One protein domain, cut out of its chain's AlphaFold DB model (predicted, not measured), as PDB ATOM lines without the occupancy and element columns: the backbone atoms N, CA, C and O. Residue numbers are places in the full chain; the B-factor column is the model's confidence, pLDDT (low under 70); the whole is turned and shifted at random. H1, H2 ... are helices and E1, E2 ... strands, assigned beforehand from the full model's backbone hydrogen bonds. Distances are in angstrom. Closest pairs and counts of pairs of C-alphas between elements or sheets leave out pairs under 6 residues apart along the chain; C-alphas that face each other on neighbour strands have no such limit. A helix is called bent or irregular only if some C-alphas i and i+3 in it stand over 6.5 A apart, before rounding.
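Overview. This is residues 6 to 116 of the 118 residues of an uncharacterized protein of Bacillus sp. 17376 (UniProt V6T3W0). A small, loosely built head with an arm sticking out of it: in the head H4 packs along the hairpin of E1 and E2, and H5 turns away from the end of H4 at nearly a right angle. H6 makes a corner with H5, and H7 folds back beside H5; H1 and H2 lie in the arm, in which residues 6 to 11, 13 to 20 and 22 to 27 stand free, and H3 lies between the arm and H4. The printed part has 111 residues, with seven named helices followed by two named strands, E1 and E2, which form an antiparallel sheet; the class is mostly helix. The whole is loose, with a radius of gyration of the C-alphas of 18.5 A and spans of 54 by 36 by 34 A.

Arrangement. E1, residues 97 to 103, and E2, residues 109 to 115, are antiparallel neighbours at 158 degrees and form a hairpin. N 99 and O 113 are 2.8 A apart and N 110 and O 102 2.9 A, both within hydrogen-bond range. H4, residues 39 to 50, comes closest to E1 at the C-alphas of Ala 47 and Val 98, 6.3 A, and to E2 at those of Ser 43 and Asp 111, 6.4 A. With residues 49 to 50 alone, H4 touches H5, residues 61 to 71; their closest C-alphas are those of Leu 50 and Ile 63, 5.2 A apart, and their lines are about perpendicular at 77 degrees. H5 and H6, residues 74 to 80, only just touch, with 3 pairs of C-alphas within 8 A, and only at the corner; the closest are those of Val 71 and Leu 80, 6.8 A. H7, residues 85 to 90, is close to but not clearly touching H5, with the C-alphas of Val 71 and Leu 85 closest at 7.8 A, at a shallow tilt of 12 degrees, opposite ways. H1, residues 6 to 12, is close to but not clearly touching H2, residues 15 to 24, with the C-alphas of Leu 11 and Phe 17 closest at 6.4 A. H3, residues 29 to 32, is apart from H2, and only just apart from H4, at 8.4 A. In H1, H2, H4, H5 and H7 every O i to N i+4 pair is within hydrogen-bond range; in H6 1 of 3 is, beside 3 of 4 O i to N i+3 pairs, and H3 is too short for an O i to N i+4 pair.

Along the chain. E1 is 15.9 A long and E2 16.0 A, ending at C-alpha 115 at (137.578, 234.650, 151.023). H4 is 16.6 A long, from C-alpha 39 at (153.801, 248.883, 148.927), H5 15.5 A and H2 14.4 A. H1 begins at C-alpha 6 at (167.866, 259.007, 117.437). H6 is irregular, with C-alphas 75 and 78 7.7 A apart.

Size, cuts and confidence. The C-alphas farthest apart are those of Glu 6 and Asp 95, 56.5 A. The printed part has no cut and no long link. The mean pLDDT of the printed part is 90.1, H7 has 76, and no printed residue is under 70.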
ATOM      1  N   GLU A   6     168.876 259.233 118.466       91.62
ATOM      2  CA  GLU A   6     167.866 259.007 117.437       91.62
ATOM      3  C   GLU A   6     166.739 258.109 117.954       91.62
ATOM      4  O   GLU A   6     165.573 258.470 117.840       91.62
ATOM      5  N   SER A   7     167.067 256.992 118.613       91.56
ATOM      6  CA  SER A   7     166.048 256.087 119.158       91.56
ATOM      7  C   SER A   7     165.239 256.717 120.295       91.56
ATOM      8  O   SER A   7     164.055 256.422 120.442       91.56
ATOM      9  N   ILE A   8     165.849 257.595 121.100       90.88
ATOM     10  CA  ILE A   8     165.124 258.349 122.134       90.88
ATOM     11  C   ILE A   8     164.168 259.354 121.484       90.88
ATOM     12  O   ILE A   8     163.017 259.453 121.901       90.88
ATOM     13  N   ALA A   9     164.622 260.068 120.452       90.88
ATOM     14  CA  ALA A   9     163.792 261.025 119.731       90.88
ATOM     15  C   ALA A   9     162.609 260.340 119.032       90.88
ATOM     16  O   ALA A   9     161.488 260.839 119.101       90.88
ATOM     17  N   GLU A  10     162.823 259.183 118.406       93.81
ATOM     18  CA  GLU A  10     161.748 258.385 117.805       93.81
ATOM     19  C   GLU A  10     160.714 257.936 118.845       93.81
ATOM     20  O   GLU A  10     159.509 258.030 118.599       93.81
ATOM     21  N   LEU A  11     161.170 257.495 120.024       92.94
ATOM     22  CA  LEU A  11     160.285 257.102 121.119       92.94
ATOM     23  C   LEU A  11     159.434 258.284 121.604       92.94
ATOM     24  O   LEU A  11     158.221 258.129 121.735       92.94
ATOM     25  N   ASP A  12     160.044 259.445 121.843       91.00
ATOM     26  CA  ASP A  12     159.375 260.635 122.390       91.00
ATOM     27  C   ASP A  12     158.252 261.155 121.473       91.00
ATOM     28  O   ASP A  12     157.195 261.579 121.940       91.00
ATOM     29  N   HIS A  13     158.433 261.028 120.154       92.75
ATOM     30  CA  HIS A  13     157.425 261.405 119.157       92.75
ATOM     31  C   HIS A  13     156.404 260.299 118.857       92.75
ATOM     32  O   HIS A  13     155.446 260.533 118.112       92.75
ATOM     33  N   SER A  14     156.577 259.094 119.405       96.25
ATOM     34  CA  SER A  14     155.618 258.014 119.194       96.25
ATOM     35  C   SER A  14     154.301 258.299 119.917       96.25
ATOM     36  O   SER A  14     154.247 258.784 121.054       96.25
ATOM     37  N   LYS A  15     153.195 257.962 119.256       96.06
ATOM     38  CA  LYS A  15     151.852 258.140 119.816       96.06
ATOM     39  C   LYS A  15     151.658 257.275 121.060       96.06
ATOM     40  O   LYS A  15     151.016 257.697 122.019       96.06
ATOM     41  N   GLU A  16     152.212 256.071 121.038       95.56
ATOM     42  CA  GLU A  16     152.155 255.090 122.113       95.56
ATOM     43  C   GLU A  16     152.857 255.625 123.364       95.56
ATOM     44  O   GLU A  16     152.290 255.557 124.459       95.56
ATOM     45  N   PHE A  17     154.042 256.227 123.206       94.94
ATOM     46  CA  PHE A  17     154.751 256.868 124.309       94.94
ATOM     47  C   PHE A  17     153.984 258.072 124.843       94.94
ATOM     48  O   PHE A  17     153.780 258.152 126.050       94.94
ATOM     49  N   ALA A  18     153.474 258.954 123.981       93.69
ATOM     50  CA  ALA A  18     152.685 260.105 124.418       93.69
ATOM     51  C   ALA A  18     151.444 259.686 125.235       93.69
ATOM     52  O   ALA A  18     151.157 260.263 126.287       93.69
ATOM     53  N   GLN A  19     150.732 258.637 124.806       94.88
ATOM     54  CA  GLN A  19     149.593 258.078 125.544       94.88
ATOM     55  C   GLN A  19     150.003 257.472 126.888       94.88
ATOM     56  O   GLN A  19     149.304 257.643 127.891       94.88
ATOM     57  N   LEU A  20     151.117 256.742 126.920       93.69
ATOM     58  CA  LEU A  20     151.642 256.150 128.142       93.69
ATOM     59  C   LEU A  20     152.091 257.236 129.125       93.69
ATOM     60  O   LEU A  20     151.693 257.217 130.289       93.69
ATOM     61  N   HIS A  21     152.852 258.212 128.638       92.19
ATOM     62  CA  HIS A  21     153.311 259.373 129.386       92.19
ATOM     63  C   HIS A  21     152.120 260.118 129.997       92.19
ATOM     64  O   HIS A  21     152.080 260.321 131.210       92.19
ATOM     65  N   GLN A  22     151.080 260.402 129.208       92.44
ATOM     66  CA  GLN A  22     149.860 261.024 129.719       92.44
ATOM     67  C   GLN A  22     149.257 260.231 130.886       92.44
ATOM     68  O   GLN A  22     148.912 260.837 131.895       92.44
ATOM     69  N   LYS A  23     149.165 258.894 130.795       90.94
ATOM     70  CA  LYS A  23     148.647 258.035 131.880       90.94
ATOM     71  C   LYS A  23     149.487 258.120 133.157       90.94
ATOM     72  O   LYS A  23     148.919 258.193 134.242       90.94
ATOM     73  N   PHE A  24     150.816 258.150 133.051       87.44
ATOM     74  CA  PHE A  24     151.708 258.255 134.216       87.44
ATOM     75  C   PHE A  24     151.676 259.627 134.902       87.44
ATOM     76  O   PHE A  24     151.966 259.712 136.105       87.44
ATOM     77  N   HIS A  25     151.315 260.664 134.146       88.31
ATOM     78  CA  HIS A  25     151.175 262.048 134.599       88.31
ATOM     79  C   HIS A  25     149.737 262.427 134.994       88.31
ATOM     80  O   HIS A  25     149.482 263.583 135.335       88.31
ATOM     81  N   GLN A  26     148.797 261.475 135.000       92.06
ATOM     82  CA  GLN A  26     147.470 261.707 135.571       92.06
ATOM     83  C   GLN A  26     147.550 261.941 137.081       92.06
ATOM     84  O   GLN A  26     148.466 261.479 137.770       92.06
ATOM     85  N   PHE A  27     146.546 262.649 137.600       92.94
ATOM     86  CA  PHE A  27     146.376 262.839 139.032       92.94
ATOM     87  C   PHE A  27     146.342 261.487 139.756       92.94
ATOM     88  O   PHE A  27     145.561 260.600 139.415       92.94
ATOM     89  N   ASN A  28     147.188 261.349 140.776       88.88
ATOM     90  CA  ASN A  28     147.269 260.158 141.609       88.88
ATOM     91  C   ASN A  28     147.343 260.587 143.087       88.88
ATOM     92  O   ASN A  28     148.375 261.126 143.503       88.88
ATOM     93  N   PRO A  29     146.294 260.337 143.893       91.00
ATOM     94  CA  PRO A  29     146.280 260.671 145.317       91.00
ATOM     95  C   PRO A  29     147.465 260.096 146.104       91.00
ATOM     96  O   PRO A  29     147.995 260.766 146.985       91.00
ATOM     97  N   LEU A  30     147.927 258.889 145.762       91.12
ATOM     98  CA  LEU A  30     149.044 258.227 146.439       91.12
ATOM     99  C   LEU A  30     150.367 258.962 146.186       91.12
ATOM    100  O   LEU A  30     151.149 259.147 147.116       91.12
ATOM    101  N   LYS A  31     150.582 259.471 144.965       90.62
ATOM    102  CA  LYS A  31     151.743 260.321 144.645       90.62
ATOM    103  C   LYS A  31     151.664 261.677 145.347       90.62
ATOM    104  O   LYS A  31     152.659 262.149 145.888       90.62
ATOM    105  N   VAL A  32     150.483 262.300 145.368       92.94
ATOM    106  CA  VAL A  32     150.272 263.605 146.028       92.94
ATOM    107  C   VAL A  32     150.565 263.516 147.526       92.94
ATOM    108  O   VAL A  32     151.220 264.395 148.082       92.94
ATOM    109  N   LEU A  33     150.146 262.422 148.163       92.44
ATOM    110  CA  LEU A  33     150.418 262.140 149.573       92.44
ATOM    111  C   LEU A  33     151.836 261.594 149.829       92.44
ATOM    112  O   LEU A  33     152.183 261.351 150.984       92.44
ATOM    113  N   ARG A  34     152.659 261.412 148.784       91.62
ATOM    114  CA  ARG A  34     154.009 260.815 148.839       91.62
ATOM    115  C   ARG A  34     154.031 259.432 149.494       91.62
ATOM    116  O   ARG A  34     154.929 259.111 150.274       91.62
ATOM    117  N   VAL A  35     153.009 258.626 149.216       92.88
ATOM    118  CA  VAL A  35     152.884 257.250 149.716       92.88
ATOM    119  C   VAL A  35     153.070 256.195 148.624       92.88
ATOM    120  O   VAL A  35     152.996 255.008 148.916       92.88
ATOM    121  N   ASP A  36     153.361 256.619 147.396       88.44
ATOM    122  CA  ASP A  36     153.489 255.797 146.187       88.44
ATOM    123  C   ASP A  36     154.683 254.828 146.191       88.44
ATOM    124  O   ASP A  36     154.739 253.917 145.371       88.44
ATOM    125  N   GLN A  37     155.624 254.995 147.121       89.81
ATOM    126  CA  GLN A  37     156.760 254.084 147.315       89.81
ATOM    127  C   GLN A  37     156.536 253.068 148.449       89.81
ATOM    128  O   GLN A  37     157.418 252.263 148.737       89.81
ATOM    129  N   PHE A  38     155.379 253.096 149.117       91.00
ATOM    130  CA  PHE A  38     155.092 252.238 150.267       91.00
ATOM    131  C   PHE A  38     154.083 251.154 149.893       91.00
ATOM    132  O   PHE A  38     152.880 251.313 150.095       91.00
ATOM    133  N   GLU A  39     154.591 250.024 149.406       88.50
ATOM    134  CA  GLU A  39     153.801 248.883 148.927       88.50
ATOM    135  C   GLU A  39     152.717 248.425 149.915       88.50
ATOM    136  O   GLU A  39     151.551 248.324 149.542       88.50
ATOM    137  N   ILE A  40     153.049 248.303 151.206       88.88
ATOM    138  CA  ILE A  40     152.090 247.913 152.260       88.88
ATOM    139  C   ILE A  40     150.871 248.853 152.294       88.88
ATOM    140  O   ILE A  40     149.742 248.421 152.527       88.88
ATOM    141  N   ARG A  41     151.062 250.153 152.033       91.00
ATOM    142  CA  ARG A  41     149.959 251.129 152.019       91.00
ATOM    143  C   ARG A  41     149.061 250.948 150.801       91.00
ATOM    144  O   ARG A  41     147.872 251.235 150.893       91.00
ATOM    145  N   HIS A  42     149.592 250.458 149.684       92.50
ATOM    146  CA  HIS A  42     148.777 250.113 148.523       92.50
ATOM    147  C   HIS A  42     147.883 248.917 148.837       92.50
ATOM    148  O   HIS A  42     146.676 248.986 148.607       92.50
ATOM    149  N   SER A  43     148.443 247.875 149.453       94.06
ATOM    150  CA  SER A  43     147.684 246.702 149.888       94.06
ATOM    151  C   SER A  43     146.610 247.074 150.915       94.06
ATOM    152  O   SER A  43     145.505 246.544 150.851       94.06
ATOM    153  N   ASN A  44     146.870 248.049 151.801       94.94
ATOM    154  CA  ASN A  44     145.843 248.616 152.688       94.94
ATOM    155  C   ASN A  44     144.667 249.210 151.905       94.94
ATOM    156  O   ASN A  44     143.520 248.907 152.212       94.94
ATOM    157  N   VAL A  45     144.948 250.073 150.921       95.06
ATOM    158  CA  VAL A  45     143.907 250.747 150.126       95.06
ATOM    159  C   VAL A  45     143.089 249.733 149.336       95.06
ATOM    160  O   VAL A  45     141.869 249.846 149.270       95.06
ATOM    161  N   LEU A  46     143.746 248.732 148.752       95.88
ATOM    162  CA  LEU A  46     143.060 247.678 148.016       95.88
ATOM    163  C   LEU A  46     142.201 246.817 148.941       95.88
ATOM    164  O   LEU A  46     141.043 246.597 148.615       95.88
ATOM    165  N   ALA A  47     142.709 246.384 150.096       96.75
ATOM    166  CA  ALA A  47     141.903 245.624 151.048       96.75
ATOM    167  C   ALA A  47     140.691 246.423 151.542       96.75
ATOM    168  O   ALA A  47     139.588 245.891 151.549       96.75
ATOM    169  N   TRP A  48     140.882 247.712 151.844       96.81
ATOM    170  CA  TRP A  48     139.797 248.626 152.203       96.81
ATOM    171  C   TRP A  48     138.738 248.740 151.101       96.81
ATOM    172  O   TRP A  48     137.559 248.770 151.406       96.81
ATOM    173  N   LEU A  49     139.124 248.771 149.820       96.75
ATOM    174  CA  LEU A  49     138.171 248.804 148.699       96.75
ATOM    175  C   LEU A  49     137.487 247.456 148.423       96.75
ATOM    176  O   LEU A  49     136.422 247.427 147.805       96.75
ATOM    177  N   LEU A  50     138.134 246.345 148.778       95.62
ATOM    178  CA  LEU A  50     137.625 244.993 148.548       95.62
ATOM    179  C   LEU A  50     136.645 244.552 149.643       95.62
ATOM    180  O   LEU A  50     135.822 243.678 149.372       95.62
ATOM    181  N   ASP A  51     136.720 245.148 150.833       95.50
ATOM    182  CA  ASP A  51     135.830 244.868 151.957       95.50
ATOM    183  C   ASP A  51     134.555 245.732 151.875       95.50
ATOM    184  O   ASP A  51     134.605 246.931 152.124       95.50
ATOM    185  N   PRO A  52     133.379 245.154 151.576       93.69
ATOM    186  CA  PRO A  52     132.138 245.914 151.418       93.69
ATOM    187  C   PRO A  52     131.599 246.524 152.721       93.69
ATOM    188  O   PRO A  52     130.667 247.331 152.652       93.69
ATOM    189  N   SER A  53     132.107 246.100 153.883       93.44
ATOM    190  CA  SER A  53     131.719 246.616 155.198       93.44
ATOM    191  C   SER A  53     132.459 247.905 155.567       93.44
ATOM    192  O   SER A  53     132.044 248.626 156.479       93.44
ATOM    193  N   GLU A  54     133.518 248.233 154.825       95.81
ATOM    194  CA  GLU A  54     134.319 249.428 155.030       95.81
ATOM    195  C   GLU A  54     133.618 250.714 154.561       95.81
ATOM    196  O   GLU A  54     132.661 250.745 153.782       95.81
ATOM    197  N   ASN A  55     134.123 251.850 155.038       95.94
ATOM    198  CA  ASN A  55     133.475 253.155 154.880       95.94
ATOM    199  C   ASN A  55     133.701 253.853 153.517       95.94
ATOM    200  O   ASN A  55     133.509 255.066 153.406       95.94
ATOM    201  N   HIS A  56     134.056 253.114 152.463       95.06
ATOM    202  CA  HIS A  56     134.282 253.652 151.110       95.06
ATOM    203  C   HIS A  56     132.990 253.906 150.306       95.06
ATOM    204  O   HIS A  56     133.061 254.389 149.177       95.06
ATOM    205  N   GLN A  57     131.812 253.582 150.857       95.75
ATOM    206  CA  GLN A  57     130.478 253.869 150.285       95.75
ATOM    207  C   GLN A  57     130.175 253.198 148.931       95.75
ATOM    208  O   GLN A  57     129.217 253.569 148.256       95.75
ATOM    209  N   LEU A  58     130.956 252.189 148.531       95.12
ATOM    210  CA  LEU A  58     130.692 251.403 147.313       95.12
ATOM    211  C   LEU A  58     130.006 250.063 147.621       95.12
ATOM    212  O   LEU A  58     129.543 249.397 146.695       95.12
ATOM    213  N   GLY A  59     129.943 249.653 148.893       92.62
ATOM    214  CA  GLY A  59     129.452 248.331 149.289       92.62
ATOM    215  C   GLY A  59     130.131 247.219 148.484       92.62
ATOM    216  O   GLY A  59     131.322 247.278 148.192       92.62
ATOM    217  N   ASN A  60     129.357 246.239 148.018       91.56
ATOM    218  CA  ASN A  60     129.873 245.130 147.205       91.56
ATOM    219  C   ASN A  60     130.202 245.491 145.741       91.56
ATOM    220  O   ASN A  60     130.632 244.618 144.984       91.56
ATOM    221  N   PHE A  61     130.007 246.739 145.299       92.25
ATOM    222  CA  PHE A  61     130.194 247.112 143.894       92.25
ATOM    223  C   PHE A  61     131.634 246.889 143.417       92.25
ATOM    224  O   PHE A  61     131.846 246.333 142.336       92.25
ATOM    225  N   PHE A  62     132.620 247.318 144.211       94.06
ATOM    226  CA  PHE A  62     134.027 247.253 143.818       94.06
ATOM    227  C   PHE A  62     134.481 245.802 143.635       94.06
ATOM    228  O   PHE A  62     134.941 245.435 142.553       94.06
ATOM    229  N   ILE A  63     134.258 244.952 144.641       91.31
ATOM    230  CA  ILE A  63     134.629 243.535 144.583       91.31
ATOM    231  C   ILE A  63     133.889 242.788 143.466       91.31
ATOM    232  O   ILE A  63     134.530 242.093 142.677       91.31
ATOM    233  N   LYS A  64     132.579 243.014 143.285       89.56
ATOM    234  CA  LYS A  64     131.814 242.437 142.163       89.56
ATOM    235  C   LYS A  64     132.432 242.802 140.820       89.56
ATOM    236  O   LYS A  64     132.542 241.957 139.931       89.56
ATOM    237  N   LYS A  65     132.866 244.056 140.659       91.69
ATOM    238  CA  LYS A  65     133.504 244.516 139.424       91.69
ATOM    239  C   LYS A  65     134.867 243.867 139.207       91.69
ATOM    240  O   LYS A  65     135.169 243.506 138.069       91.69
ATOM    241  N   VAL A  66     135.666 243.713 140.263       91.25
ATOM    242  CA  VAL A  66     136.967 243.030 140.212       91.25
ATOM    243  C   VAL A  66     136.786 241.571 139.804       91.25
ATOM    244  O   VAL A  66     137.359 241.167 138.794       91.25
ATOM    245  N   ILE A  67     135.933 240.814 140.502       86.31
ATOM    246  CA  ILE A  67     135.655 239.405 140.184       86.31
ATOM    247  C   ILE A  67     135.124 239.272 138.755       86.31
ATOM    248  O   ILE A  67     135.695 238.526 137.967       86.31
ATOM    249  N   SER A  68     134.130 240.079 138.364       85.81
ATOM    250  CA  SER A  68     133.602 240.103 136.991       85.81
ATOM    251  C   SER A  68     134.693 240.344 135.942       85.81
ATOM    252  O   SER A  68     134.672 239.737 134.875       85.81
ATOM    253  N   ARG A  69     135.683 241.196 136.224       89.50
ATOM    254  CA  ARG A  69     136.814 241.385 135.310       89.50
ATOM    255  C   ARG A  69     137.745 240.183 135.305       89.50
ATOM    256  O   ARG A  69     138.125 239.772 134.216       89.50
ATOM    257  N   LEU A  70     138.082 239.611 136.458       87.44
ATOM    258  CA  LEU A  70     138.965 238.446 136.548       87.44
ATOM    259  C   LEU A  70     138.404 237.243 135.787       87.44
ATOM    260  O   LEU A  70     139.152 236.627 135.032       87.44
ATOM    261  N   VAL A  71     137.098 236.978 135.917       83.88
ATOM    262  CA  VAL A  71     136.439 235.845 135.248       83.88
ATOM    263  C   VAL A  71     136.322 236.012 133.729       83.88
ATOM    264  O   VAL A  71     136.279 235.034 132.998       83.88
ATOM    265  N   THR A  72     136.297 237.252 133.229       84.69
ATOM    266  CA  THR A  72     136.222 237.528 131.777       84.69
ATOM    267  C   THR A  72     137.580 237.542 131.073       84.69
ATOM    268  O   THR A  72     137.636 237.712 129.855       84.69
ATOM    269  N   ARG A  73     138.692 237.426 131.809       88.62
ATOM    270  CA  ARG A  73     140.038 237.468 131.222       88.62
ATOM    271  C   ARG A  73     140.471 236.070 130.798       88.62
ATOM    272  O   ARG A  73     140.590 235.186 131.636       88.62
ATOM    273  N   GLN A  74     140.788 235.918 129.513       87.06
ATOM    274  CA  GLN A  74     141.215 234.648 128.913       87.06
ATOM    275  C   GLN A  74     142.433 234.025 129.620       87.06
ATOM    276  O   GLN A  74     142.495 232.819 129.800       87.06
ATOM    277  N   GLU A  75     143.369 234.843 130.112       89.38
ATOM    278  CA  GLU A  75     144.544 234.383 130.877       89.38
ATOM    279  C   GLU A  75     144.204 233.659 132.200       89.38
ATOM    280  O   GLU A  75     145.086 233.067 132.821       89.38
ATOM    281  N   ASN A  76     142.946 233.723 132.645       87.00
ATOM    282  CA  ASN A  76     142.459 233.052 133.847       87.00
ATOM    283  C   ASN A  76     141.554 231.851 133.544       87.00
ATOM    284  O   ASN A  76     141.095 231.229 134.495       87.00
ATOM    285  N   GLU A  77     141.292 231.514 132.278       84.00
ATOM    286  CA  GLU A  77     140.334 230.466 131.887       84.00
ATOM    287  C   GLU A  77     140.616 229.127 132.592       84.00
ATOM    288  O   GLU A  77     139.730 228.581 133.247       84.00
ATOM    289  N   ASP A  78     141.875 228.680 132.600       85.56
ATOM    290  CA  ASP A  78     142.293 227.440 133.273       85.56
ATOM    291  C   ASP A  78     142.030 227.455 134.787       85.56
ATOM    292  O   ASP A  78     141.719 226.430 135.387       85.56
ATOM    293  N   LYS A  79     142.135 228.628 135.425       83.00
ATOM    294  CA  LYS A  79     141.895 228.797 136.870       83.00
ATOM    295  C   LYS A  79     140.407 228.869 137.209       83.00
ATOM    296  O   LYS A  79     140.043 228.733 138.371       83.00
ATOM    297  N   LEU A  80     139.568 229.139 136.212       79.38
ATOM    298  CA  LEU A  80     138.123 229.301 136.340       79.38
ATOM    299  C   LEU A  80     137.360 228.030 135.966       79.38
ATOM    300  O   LEU A  80     136.173 227.952 136.255       79.38
ATOM    301  N   ALA A  81     138.022 227.040 135.362       77.25
ATOM    302  CA  ALA A  81     137.407 225.778 134.952       77.25
ATOM    303  C   ALA A  81     136.722 225.026 136.113       77.25
ATOM    304  O   ALA A  81     135.762 224.293 135.892       77.25
ATOM    305  N   GLU A  82     137.188 225.237 137.347       73.44
ATOM    306  CA  GLU A  82     136.630 224.643 138.569       73.44
ATOM    307  C   GLU A  82     135.674 225.584 139.329       73.44
ATOM    308  O   GLU A  82     135.123 225.211 140.365       73.44
ATOM    309  N   ILE A  83     135.466 226.810 138.839       75.69
ATOM    310  CA  ILE A  83     134.645 227.828 139.497       75.69
ATOM    311  C   ILE A  83     133.250 227.847 138.871       75.69
ATOM    312  O   ILE A  83     133.089 228.083 137.673       75.69
ATOM    313  N   ASP A  84     132.215 227.688 139.700       78.19
ATOM    314  CA  ASP A  84     130.838 227.929 139.269       78.19
ATOM    315  C   ASP A  84     130.577 229.434 139.124       78.19
ATOM    316  O   ASP A  84     130.238 230.152 140.072       78.19
ATOM    317  N   LEU A  85     130.743 229.917 137.895       75.44
ATOM    318  CA  LEU A  85     130.558 231.318 137.547       75.44
ATOM    319  C   LEU A  85     129.143 231.824 137.863       75.44
ATOM    320  O   LEU A  85     128.993 232.987 138.242       75.44
ATOM    321  N   LEU A  86     128.111 230.982 137.726       76.25
ATOM    322  CA  LEU A  86     126.732 231.384 138.016       76.25
ATOM    323  C   LEU A  86     126.566 231.669 139.507       76.25
ATOM    324  O   LEU A  86     126.033 232.721 139.866       76.25
ATOM    325  N   THR A  87     127.101 230.797 140.361       78.88
ATOM    326  CA  THR A  87     127.114 231.004 141.816       78.88
ATOM    327  C   THR A  87     127.781 232.334 142.179       78.88
ATOM    328  O   THR A  87     127.188 233.150 142.885       78.88
ATOM    329  N   TYR A  88     128.948 232.643 141.609       76.56
ATOM    330  CA  TYR A  88     129.639 233.913 141.872       76.56
ATOM    331  C   TYR A  88     128.917 235.150 141.320       76.56
ATOM    332  O   TYR A  88     128.985 236.216 141.929       76.56
ATOM    333  N   MET A  89     128.208 235.054 140.192       72.69
ATOM    334  CA  MET A  89     127.419 236.186 139.687       72.69
ATOM    335  C   MET A  89     126.219 236.514 140.583       72.69
ATOM    336  O   MET A  89     125.819 237.679 140.662       72.69
ATOM    337  N   HIS A  90     125.658 235.506 141.255       77.56
ATOM    338  CA  HIS A  90     124.522 235.657 142.163       77.56
ATOM    339  C   HIS A  90     124.921 235.858 143.632       77.56
ATOM    340  O   HIS A  90     124.068 236.239 144.436       77.56
ATOM    341  N   ALA A  91     126.196 235.670 143.978       80.81
ATOM    342  CA  ALA A  91     126.699 235.884 145.326       80.81
ATOM    343  C   ALA A  91     126.464 237.330 145.809       80.81
ATOM    344  O   ALA A  91     126.648 238.319 145.083       80.81
ATOM    345  N   SER A  92     126.058 237.463 147.076       81.44
ATOM    346  CA  SER A  92     125.858 238.775 147.701       81.44
ATOM    347  C   SER A  92     127.187 239.503 147.906       81.44
ATOM    348  O   SER A  92     127.238 240.731 147.776       81.44
ATOM    349  N   PHE A  93     128.257 238.745 148.175       84.19
ATOM    350  CA  PHE A  93     129.577 239.229 148.585       84.19
ATOM    351  C   PHE A  93     129.548 240.115 149.838       84.19
ATOM    352  O   PHE A  93     130.496 240.847 150.059       84.19
ATOM    353  N   SER A  94     128.464 240.114 150.617       81.94
ATOM    354  CA  SER A  94     128.282 241.007 151.777       81.94
ATOM    355  C   SER A  94     129.062 240.563 153.012       81.94
ATOM    356  O   SER A  94     129.278 241.351 153.921       81.94
ATOM    357  N   ASP A  95     129.440 239.298 153.023       85.81
ATOM    358  CA  ASP A  95     130.078 238.523 154.079       85.81
ATOM    359  C   ASP A  95     131.483 238.064 153.663       85.81
ATOM    360  O   ASP A  95     132.036 237.121 154.219       85.81
ATOM    361  N   ILE A  96     132.070 238.739 152.671       90.88
ATOM    362  CA  ILE A  96     133.460 238.523 152.281       90.88
ATOM    363  C   ILE A  96     134.392 238.835 153.451       90.88
ATOM    364  O   ILE A  96     134.230 239.842 154.139       90.88
ATOM    365  N   GLU A  97     135.434 238.023 153.588       93.06
ATOM    366  CA  GLU A  97     136.536 238.298 154.502       93.06
ATOM    367  C   GLU A  97     137.786 238.679 153.707       93.06
ATOM    368  O   GLU A  97     138.195 237.977 152.773       93.06
ATOM    369  N   VAL A  98     138.407 239.802 154.076       95.31
ATOM    370  CA  VAL A  98     139.621 240.306 153.432       95.31
ATOM    371  C   VAL A  98     140.785 240.247 154.412       95.31
ATOM    372  O   VAL A  98     140.801 240.911 155.447       95.31
ATOM    373  N   TYR A  99     141.803 239.478 154.049       96.00
ATOM    374  CA  TYR A  99     143.025 239.308 154.818       96.00
ATOM    375  C   TYR A  99     144.205 239.925 154.082       96.00
ATOM    376  O   TYR A  99     144.257 239.941 152.852       96.00
ATOM    377  N   ARG A 100     145.188 240.399 154.845       95.69
ATOM    378  CA  ARG A 100     146.447 240.922 154.314       95.69
ATOM    379  C   ARG A 100     147.637 240.224 154.933       95.69
ATOM    380  O   ARG A 100     147.541 239.746 156.062       95.69
ATOM    381  N   GLU A 101     148.751 240.225 154.207       94.62
ATOM    382  CA  GLU A 101     150.024 239.663 154.669       94.62
ATOM    383  C   GLU A 101     149.851 238.220 155.179       94.62
ATOM    384  O   GLU A 101     150.288 237.848 156.273       94.62
ATOM    385  N   VAL A 102     149.161 237.387 154.396       96.25
ATOM    386  CA  VAL A 102     148.840 236.010 154.785       96.25
ATOM    387  C   VAL A 102     150.053 235.123 154.555       96.25
ATOM    388  O   VAL A 102     150.523 234.952 153.429       96.25
ATOM    389  N   LYS A 103     150.559 234.529 155.633       95.75
ATOM    390  CA  LYS A 103     151.719 233.643 155.580       95.75
ATOM    391  C   LYS A 103     151.362 232.294 154.953       95.75
ATOM    392  O   LYS A 103     150.418 231.631 155.370       95.75
ATOM    393  N   THR A 104     152.164 231.853 153.992       94.94
ATOM    394  CA  THR A 104     152.015 230.557 153.324       94.94
ATOM    395  C   THR A 104     152.843 229.462 154.001       94.94
ATOM    396  O   THR A 104     153.785 229.722 154.754       94.94
ATOM    397  N   HIS A 105     152.554 228.205 153.649       93.38
ATOM    398  CA  HIS A 105     153.337 227.036 154.070       93.38
ATOM    399  C   HIS A 105     154.795 227.058 153.566       93.38
ATOM    400  O   HIS A 105     155.655 226.413 154.156       93.38
ATOM    401  N   THR A 106     155.095 227.824 152.508       94.88
ATOM    402  CA  THR A 106     156.461 228.024 151.987       94.88
ATOM    403  C   THR A 106     157.197 229.191 152.649       94.88
ATOM    404  O   THR A 106     158.249 229.605 152.163       94.88
ATOM    405  N   ASN A 107     156.669 229.731 153.757       91.88
ATOM    406  CA  ASN A 107     157.227 230.882 154.475       91.88
ATOM    407  C   ASN A 107     157.304 232.164 153.614       91.88
ATOM    408  O   ASN A 107     158.128 233.038 153.873       91.88
ATOM    409  N   ARG A 108     156.442 232.272 152.595       94.38
ATOM    410  CA  ARG A 108     156.196 233.499 151.821       94.38
ATOM    411  C   ARG A 108     154.921 234.180 152.320       94.38
ATOM    412  O   ARG A 108     154.170 233.579 153.085       94.38
ATOM    413  N   TYR A 109     154.682 235.409 151.882       93.06
ATOM    414  CA  TYR A 109     153.467 236.157 152.194       93.06
ATOM    415  C   TYR A 109     152.643 236.380 150.926       93.06
ATOM    416  O   TYR A 109     153.202 236.519 149.838       93.06
ATOM    417  N   ILE A 110     151.321 236.349 151.075       94.69
ATOM    418  CA  ILE A 110     150.357 236.810 150.079       94.69
ATOM    419  C   ILE A 110     149.841 238.166 150.558       94.69
ATOM    420  O   ILE A 110     149.308 238.254 151.665       94.69
ATOM    421  N   ASP A 111     149.972 239.197 149.725       94.19
ATOM    422  CA  ASP A 111     149.628 240.574 150.103       94.19
ATOM    423  C   ASP A 111     148.148 240.724 150.466       94.19
ATOM    424  O   ASP A 111     147.811 241.395 151.441       94.19
ATOM    425  N   ILE A 112     147.259 240.090 149.689       95.56
ATOM    426  CA  ILE A 112     145.806 240.140 149.877       95.56
ATOM    427  C   ILE A 112     145.194 238.771 149.578       95.56
ATOM    428  O   ILE A 112     145.415 238.200 148.509       95.56
ATOM    429  N   VAL A 113     144.371 238.277 150.500       95.12
ATOM    430  CA  VAL A 113     143.507 237.109 150.309       95.12
ATOM    431  C   VAL A 113     142.068 237.545 150.536       95.12
ATOM    432  O   VAL A 113     141.752 238.120 151.572       95.12
ATOM    433  N   VAL A 114     141.203 237.266 149.565       92.75
ATOM    434  CA  VAL A 114     139.759 237.481 149.680       92.75
ATOM    435  C   VAL A 114     139.097 236.116 149.759       92.75
ATOM    436  O   VAL A 114     139.279 235.293 148.861       92.75
ATOM    437  N   VAL A 115     138.348 235.877 150.828       90.62
ATOM    438  CA  VAL A 115     137.578 234.650 151.023       90.62
ATOM    439  C   VAL A 115     136.119 234.972 150.757       90.62
ATOM    440  O   VAL A 115     135.526 235.806 151.439       90.62
ATOM    441  N   VAL A 116     135.559 234.325 149.737       81.81
ATOM    442  CA  VAL A 116     134.131 234.403 149.431       81.81
ATOM    443  C   VAL A 116     133.462 233.212 150.109       81.81
ATOM    444  O   VAL A 116     133.790 232.079 149.744       81.81
TER     445      VAL A 116